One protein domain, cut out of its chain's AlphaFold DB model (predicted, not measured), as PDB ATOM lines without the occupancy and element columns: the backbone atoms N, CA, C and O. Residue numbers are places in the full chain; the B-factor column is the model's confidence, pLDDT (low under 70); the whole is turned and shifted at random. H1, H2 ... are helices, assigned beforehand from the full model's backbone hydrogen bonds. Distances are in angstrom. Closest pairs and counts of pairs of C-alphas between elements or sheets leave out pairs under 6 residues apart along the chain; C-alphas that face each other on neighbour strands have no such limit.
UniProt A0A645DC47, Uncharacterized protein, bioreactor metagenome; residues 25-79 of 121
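What this domain is: This is residues 25 to 79 of the 121 residues of an uncharacterized protein of bioreactor metagenome (UniProt A0A645DC47). Four short helices are strung along an open chain: H1 sticks out with residues 25 to 30 near one end of the longest axis, H2 and H3 sit on an open loop that folds back, and the long link after H3 runs out as an arm to H4 at the other end. No helix touches another. The printed part has 55 residues with four named helices, H1, H2, H3 and H4 in chain order, and no named strand; the class is all helix, though under half of the residues, 22 of 55, are in named elements. It is only just extended, close to loose, with a radius of gyration of the C-alphas of 15.3 A, and spans 41 by 28 by 17 A.

Where its parts are: Find C-alpha 26 at (-24.242, 32.588, 27.887); there H1 begins, residues 26 to 31, 8.5 A from first to last C-alpha. H2, residues 38 to 43, covers 8.9 A, and H3, residues 49 to 54, covers 8.8 A. H4, residues 76 to 79, covers 5.6 A and ends at C-alpha 79 (11.474, 29.542, 8.341).

How they stand to each other: Look from H1 outward: it is apart from H2, H3 and H4. H2 is apart from H3 and H4, and H3 is apart from H4. In H1, H2 and H3 every O i to N i+4 pair is within hydrogen-bond range; H4 is too short for such a pair, and its one O i to N i+3 pair is not within range.

The domain as a whole: The two C-alphas farthest apart, those of Lys 27 and Glu 73, are 42.8 A apart. The printed part has no cut. H3 to H4 is a long link of 21 residues, 55 to 75. Residues 47 to 49 have pLDDT under 70; the mean of the printed part is 90.5.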
ATOM      1  N   ASN A  25     -21.861  35.877  25.426       98.00
ATOM      2  CA  ASN A  25     -23.266  35.494  25.544       98.00
ATOM      3  C   ASN A  25     -23.384  34.064  26.107       98.00
ATOM      4  O   ASN A  25     -22.837  33.133  25.517       98.00
ATOM      5  N   ALA A  26     -24.125  33.880  27.204       97.75
ATOM      6  CA  ALA A  26     -24.242  32.588  27.887       97.75
ATOM      7  C   ALA A  26     -24.827  31.472  26.999       97.75
ATOM      8  O   ALA A  26     -24.335  30.345  27.022       97.75
ATOM      9  N   LYS A  27     -25.826  31.780  26.159       97.81
ATOM     10  CA  LYS A  27     -26.427  30.806  25.233       97.81
ATOM     11  C   LYS A  27     -25.421  30.347  24.182       97.81
ATOM     12  O   LYS A  27     -25.355  29.158  23.883       97.81
ATOM     13  N   LEU A  28     -24.625  31.268  23.635       97.00
ATOM     14  CA  LEU A  28     -23.579  30.923  22.668       97.00
ATOM     15  C   LEU A  28     -22.437  30.149  23.327       97.00
ATOM     16  O   LEU A  28     -21.989  29.154  22.769       97.00
ATOM     17  N   LEU A  29     -22.022  30.547  24.531       97.06
ATOM     18  CA  LEU A  29     -21.013  29.821  25.299       97.06
ATOM     19  C   LEU A  29     -21.425  28.354  25.496       97.06
ATOM     20  O   LEU A  29     -20.642  27.457  25.211       97.06
ATOM     21  N   LEU A  30     -22.667  28.107  25.925       96.75
ATOM     22  CA  LEU A  30     -23.190  26.750  26.097       96.75
ATOM     23  C   LEU A  30     -23.349  26.015  24.762       96.75
ATOM     24  O   LEU A  30     -23.018  24.834  24.682       96.75
ATOM     25  N   LYS A  31     -23.801  26.704  23.705       95.62
ATOM     26  CA  LYS A  31     -23.948  26.125  22.360       95.62
ATOM     27  C   LYS A  31     -22.627  25.577  21.822       95.62
ATOM     28  O   LYS A  31     -22.649  24.511  21.223       95.62
ATOM     29  N   TYR A  32     -21.516  26.286  22.027       96.56
ATOM     30  CA  TYR A  32     -20.191  25.925  21.503       96.56
ATOM     31  C   TYR A  32     -19.263  25.284  22.545       96.56
ATOM     32  O   TYR A  32     -18.098  25.040  22.254       96.56
ATOM     33  N   LYS A  33     -19.764  24.969  23.748       94.38
ATOM     34  CA  LYS A  33     -18.970  24.423  24.865       94.38
ATOM     35  C   LYS A  33     -18.187  23.155  24.506       94.38
ATOM     36  O   LYS A  33     -17.132  22.910  25.075       94.38
ATOM     37  N   HIS A  34     -18.734  22.351  23.598       92.25
ATOM     38  CA  HIS A  34     -18.162  21.077  23.164       92.25
ATOM     39  C   HIS A  34     -17.593  21.142  21.741       92.25
ATOM     40  O   HIS A  34     -17.461  20.105  21.103       92.25
ATOM     41  N   ALA A  35     -17.324  22.337  21.209       94.12
ATOM     42  CA  ALA A  35     -16.700  22.446  19.898       94.12
ATOM     43  C   ALA A  35     -15.241  21.961  19.970       94.12
ATOM     44  O   ALA A  35     -14.520  22.383  20.873       94.12
ATOM     45  N   LYS A  36     -14.837  21.068  19.058       92.81
ATOM     46  CA  LYS A  36     -13.507  20.425  19.018       92.81
ATOM     47  C   LYS A  36     -13.060  20.114  17.591       92.81
ATOM     48  O   LYS A  36     -13.908  19.977  16.701       92.81
ATOM     49  N   THR A  37     -11.754  19.961  17.374       93.06
ATOM     50  CA  THR A  37     -11.201  19.463  16.099       93.06
ATOM     51  C   THR A  37     -11.322  17.937  15.983       93.06
ATOM     52  O   THR A  37     -11.734  17.239  16.913       93.06
ATOM     53  N   VAL A  38     -11.032  17.371  14.805       89.06
ATOM     54  CA  VAL A  38     -10.966  15.905  14.611       89.06
ATOM     55  C   VAL A  38      -9.868  15.295  15.484       89.06
ATOM     56  O   VAL A  38     -10.125  14.316  16.183       89.06
ATOM     57  N   THR A  39      -8.688  15.911  15.493       90.94
ATOM     58  CA  THR A  39      -7.504  15.417  16.200       90.94
ATOM     59  C   THR A  39      -7.711  15.403  17.714       90.94
ATOM     60  O   THR A  39      -7.469  14.381  18.354       90.94
ATOM     61  N   GLU A  40      -8.269  16.470  18.294       91.38
ATOM     62  CA  GLU A  40      -8.595  16.518  19.730       91.38
ATOM     63  C   GLU A  40      -9.547  15.386  20.154       91.38
ATOM     64  O   GLU A  40      -9.379  14.781  21.212       91.38
ATOM     65  N   ARG A  41     -10.539  15.057  19.315       88.12
ATOM     66  CA  ARG A  41     -11.509  13.985  19.603       88.12
ATOM     67  C   ARG A  41     -10.880  12.599  19.581       88.12
ATOM     68  O   ARG A  41     -11.235  11.770  20.416       88.12
ATOM     69  N   GLN A  42      -9.975  12.358  18.634       86.69
ATOM     70  CA  GLN A  42      -9.250  11.092  18.526       86.69
ATOM     71  C   GLN A  42      -8.338  10.878  19.737       86.69
ATOM     72  O   GLN A  42      -8.345   9.799  20.320       86.69
ATOM     73  N   VAL A  43      -7.608  11.917  20.159       88.56
ATOM     74  CA  VAL A  43      -6.712  11.859  21.327       88.56
ATOM     75  C   VAL A  43      -7.476  11.539  22.610       88.56
ATOM     76  O   VAL A  43      -7.023  10.741  23.427       88.56
ATOM     77  N   GLU A  44      -8.653  12.132  22.784       84.62
ATOM     78  CA  GLU A  44      -9.469  11.932  23.982       84.62
ATOM     79  C   GLU A  44     -10.351  10.672  23.938       84.62
ATOM     80  O   GLU A  44     -11.085  10.424  24.893       84.62
ATOM     81  N   ASN A  45     -10.295   9.873  22.860       77.38
ATOM     82  CA  ASN A  45     -11.172   8.716  22.630       77.38
ATOM     83  C   ASN A  45     -12.659   9.042  22.872       77.38
ATOM     84  O   ASN A  45     -13.390   8.293  23.524       77.38
ATOM     85  N   ILE A  46     -13.114  10.200  22.384       72.31
ATOM     86  CA  ILE A  46     -14.498  10.626  22.584       72.31
ATOM     87  C   ILE A  46     -15.433   9.843  21.655       72.31
ATOM     88  O   ILE A  46     -15.469  10.089  20.451       72.31
ATOM     89  N   ASP A  47     -16.277   8.998  22.246       63.59
ATOM     90  CA  ASP A  47     -17.246   8.145  21.537       63.59
ATOM     91  C   ASP A  47     -18.580   8.857  21.188       63.59
ATOM     92  O   ASP A  47     -19.510   8.269  20.641       63.59
ATOM     93  N   TYR A  48     -18.709  10.163  21.472       63.16
ATOM     94  CA  TYR A  48     -19.917  10.962  21.185       63.16
ATOM     95  C   TYR A  48     -20.060  11.350  19.699       63.16
ATOM     96  O   TYR A  48     -20.385  12.500  19.383       63.16
ATOM     97  N   ILE A  49     -19.832  10.413  18.775       64.88
ATOM     98  CA  ILE A  49     -19.957  10.617  17.318       64.88
ATOM     99  C   ILE A  49     -21.331  11.221  16.959       64.88
ATOM    100  O   ILE A  49     -21.433  12.090  16.086       64.88
ATOM    101  N   ASP A  50     -22.376  10.839  17.692       75.31
ATOM    102  CA  ASP A  50     -23.758  11.270  17.459       75.31
ATOM    103  C   ASP A  50     -23.980  12.783  17.684       75.31
ATOM    104  O   ASP A  50     -24.688  13.458  16.930       75.31
ATOM    105  N   ILE A  51     -23.290  13.391  18.659       87.62
ATOM    106  CA  ILE A  51     -23.422  14.834  18.930       87.62
ATOM    107  C   ILE A  51     -22.809  15.661  17.795       87.62
ATOM    108  O   ILE A  51     -23.387  16.665  17.387       87.62
ATOM    109  N   TYR A  52     -21.654  15.252  17.270       88.38
ATOM    110  CA  TYR A  52     -20.976  15.984  16.195       88.38
ATOM    111  C   TYR A  52     -21.641  15.779  14.831       88.38
ATOM    112  O   TYR A  52     -21.576  16.676  13.989       88.38
ATOM    113  N   SER A  53     -22.317  14.640  14.643       86.56
ATOM    114  CA  SER A  53     -23.134  14.356  13.459       86.56
ATOM    115  C   SER A  53     -24.427  15.177  13.468       86.56
ATOM    116  O   SER A  53     -24.760  15.829  12.481       86.56
ATOM    117  N   SER A  54     -25.125  15.226  14.608       92.25
ATOM    118  CA  SER A  54     -26.357  16.013  14.770       92.25
ATOM    119  C   SER A  54     -26.118  17.525  14.877       92.25
ATOM    120  O   SER A  54     -27.022  18.318  14.601       92.25
ATOM    121  N   ARG A  55     -24.911  17.960  15.271       93.38
ATOM    122  CA  ARG A  55     -24.546  19.378  15.446       93.38
ATOM    123  C   ARG A  55     -23.246  19.716  14.705       93.38
ATOM    124  O   ARG A  55     -22.214  19.926  15.348       93.38
ATOM    125  N   PRO A  56     -23.292  19.877  13.367       91.81
ATOM    126  CA  PRO A  56     -22.098  20.119  12.555       91.81
ATOM    127  C   PRO A  56     -21.270  21.337  12.984       91.81
ATOM    128  O   PRO A  56     -20.050  21.318  12.865       91.81
ATOM    129  N   TYR A  57     -21.910  22.362  13.558       93.81
ATOM    130  CA  TYR A  57     -21.264  23.585  14.054       93.81
ATOM    131  C   TYR A  57     -20.332  23.380  15.264       93.81
ATOM    132  O   TYR A  57     -19.710  24.343  15.713       93.81
ATOM    133  N   LEU A  58     -20.283  22.176  15.843       94.31
ATOM    134  CA  LEU A  58     -19.314  21.808  16.879       94.31
ATOM    135  C   LEU A  58     -17.988  21.302  16.292       94.31
ATOM    136  O   LEU A  58     -17.020  21.164  17.033       94.31
ATOM    137  N   ASN A  59     -17.924  21.021  14.990       93.00
ATOM    138  CA  ASN A  59     -16.683  20.604  14.348       93.00
ATOM    139  C   ASN A  59     -15.841  21.843  14.037       93.00
ATOM    140  O   ASN A  59     -16.186  22.627  13.151       93.00
ATOM    141  N   LEU A  60     -14.743  22.021  14.769       94.88
ATOM    142  CA  LEU A  60     -13.744  23.032  14.444       94.88
ATOM    143  C   LEU A  60     -12.891  22.516  13.285       94.88
ATOM    144  O   LEU A  60     -12.330  21.421  13.363       94.88
ATOM    145  N   THR A  61     -12.819  23.292  12.206       94.88
ATOM    146  CA  THR A  61     -11.953  22.975  11.069       94.88
ATOM    147  C   THR A  61     -10.497  23.132  11.484       94.88
ATOM    148  O   THR A  61     -10.100  24.175  12.000       94.88
ATOM    149  N   GLU A  62      -9.708  22.101  11.229       94.19
ATOM    150  CA  GLU A  62      -8.265  22.093  11.429       94.19
ATOM    151  C   GLU A  62      -7.603  22.130  10.053       94.19
ATOM    152  O   GLU A  62      -8.047  21.424   9.150       94.19
ATOM    153  N   TRP A  63      -6.590  22.980   9.892       95.12
ATOM    154  CA  TRP A  63      -5.824  23.105   8.656       95.12
ATOM    155  C   TRP A  63      -4.376  22.726   8.939       95.12
ATOM    156  O   TRP A  63      -3.738  23.273   9.840       95.12
ATOM    157  N   SER A  64      -3.860  21.794   8.155       93.56
ATOM    158  CA  SER A  64      -2.447  21.471   8.072       93.56
ATOM    159  C   SER A  64      -1.735  22.385   7.071       93.56
ATOM    160  O   SER A  64      -2.355  23.095   6.281       93.56
ATOM    161  N   VAL A  65      -0.402  22.316   7.060       93.75
ATOM    162  CA  VAL A  65       0.442  23.000   6.063       93.75
ATOM    163  C   VAL A  65       0.060  22.608   4.630       93.75
ATOM    164  O   VAL A  65       0.119  23.445   3.735       93.75
ATOM    165  N   ALA A  66      -0.350  21.352   4.415       94.00
ATOM    166  CA  ALA A  66      -0.766  20.874   3.101       94.00
ATOM    167  C   ALA A  66      -2.114  21.470   2.671       94.00
ATOM    168  O   ALA A  66      -2.281  21.779   1.497       94.00
ATOM    169  N   ASP A  67      -3.038  21.681   3.614       95.88
ATOM    170  CA  ASP A  67      -4.371  22.216   3.315       95.88
ATOM    171  C   ASP A  67      -4.316  23.677   2.846       95.88
ATOM    172  O   ASP A  67      -5.148  24.100   2.051       95.88
ATOM    173  N   VAL A  68      -3.333  24.450   3.325       95.62
ATOM    174  CA  VAL A  68      -3.116  25.856   2.929       95.62
ATOM    175  C   VAL A  68      -2.044  26.037   1.848       95.62
ATOM    176  O   VAL A  68      -1.677  27.173   1.561       95.62
ATOM    177  N   GLU A  69      -1.506  24.947   1.291       96.31
ATOM    178  CA  GLU A  69      -0.424  24.972   0.291       96.31
ATOM    179  C   GLU A  69       0.805  25.803   0.727       96.31
ATOM    180  O   GLU A  69       1.494  26.414  -0.090       96.31
ATOM    181  N   ALA A  70       1.092  25.846   2.032       93.50
ATOM    182  CA  ALA A  70       2.183  26.661   2.557       93.50
ATOM    183  C   ALA A  70       3.550  25.987   2.366       93.50
ATOM    184  O   ALA A  70       3.700  24.767   2.479       93.50
ATOM    185  N   ASP A  71       4.576  26.809   2.136       94.88
ATOM    186  CA  ASP A  71       5.960  26.353   2.064       94.88
ATOM    187  C   ASP A  71       6.458  25.914   3.452       94.88
ATOM    188  O   ASP A  71       6.559  26.710   4.392       94.88
ATOM    189  N   LYS A  72       6.791  24.626   3.575       91.12
ATOM    190  CA  LYS A  72       7.300  24.024   4.813       91.12
ATOM    191  C   LYS A  72       8.610  24.660   5.264       91.12
ATOM    192  O   LYS A  72       8.825  24.771   6.472       91.12
ATOM    193  N   GLU A  73       9.466  25.080   4.335       93.19
ATOM    194  CA  GLU A  73      10.754  25.692   4.670       93.19
ATOM    195  C   GLU A  73      10.571  27.069   5.312       93.19
ATOM    196  O   GLU A  73      11.366  27.444   6.167       93.19
ATOM    197  N   GLN A  74       9.476  27.768   4.998       93.81
ATOM    198  CA  GLN A  74       9.125  29.075   5.567       93.81
ATOM    199  C   GLN A  74       8.274  28.995   6.842       93.81
ATOM    200  O   GLN A  74       7.968  30.018   7.455       93.81
ATOM    201  N   CYS A  75       7.907  27.794   7.291       94.31
ATOM    202  CA  CYS A  75       7.092  27.613   8.486       94.31
ATOM    203  C   CYS A  75       7.943  27.398   9.748       94.31
ATOM    204  O   CYS A  75       9.005  26.776   9.723       94.31
ATOM    205  N   GLY A  76       7.428  27.850  10.894       93.25
ATOM    206  CA  GLY A  76       7.971  27.525  12.216       93.25
ATOM    207  C   GLY A  76       9.427  27.952  12.429       93.25
ATOM    208  O   GLY A  76       9.850  29.028  12.016       93.25
ATOM    209  N   LEU A  77      10.197  27.106  13.123       92.69
ATOM    210  CA  LEU A  77      11.601  27.387  13.445       92.69
ATOM    211  C   LEU A  77      12.502  27.382  12.202       92.69
ATOM    212  O   LEU A  77      13.447  28.163  12.158       92.69
ATOM    213  N   SER A  78      12.226  26.517  11.221       91.00
ATOM    214  CA  SER A  78      13.000  26.428   9.975       91.00
ATOM    215  C   SER A  78      12.895  27.697   9.137       91.00
ATOM    216  O   SER A  78      13.901  28.127   8.582       91.00
ATOM    217  N   GLY A  79      11.716  28.322   9.112       93.88
ATOM    218  CA  GLY A  79      11.474  29.542   8.341       93.88
ATOM    219  C   GLY A  79      11.783  30.846   9.065       93.88
ATOM    220  O   GLY A  79      11.705  31.913   8.460       93.88
TER     221      GLY A  79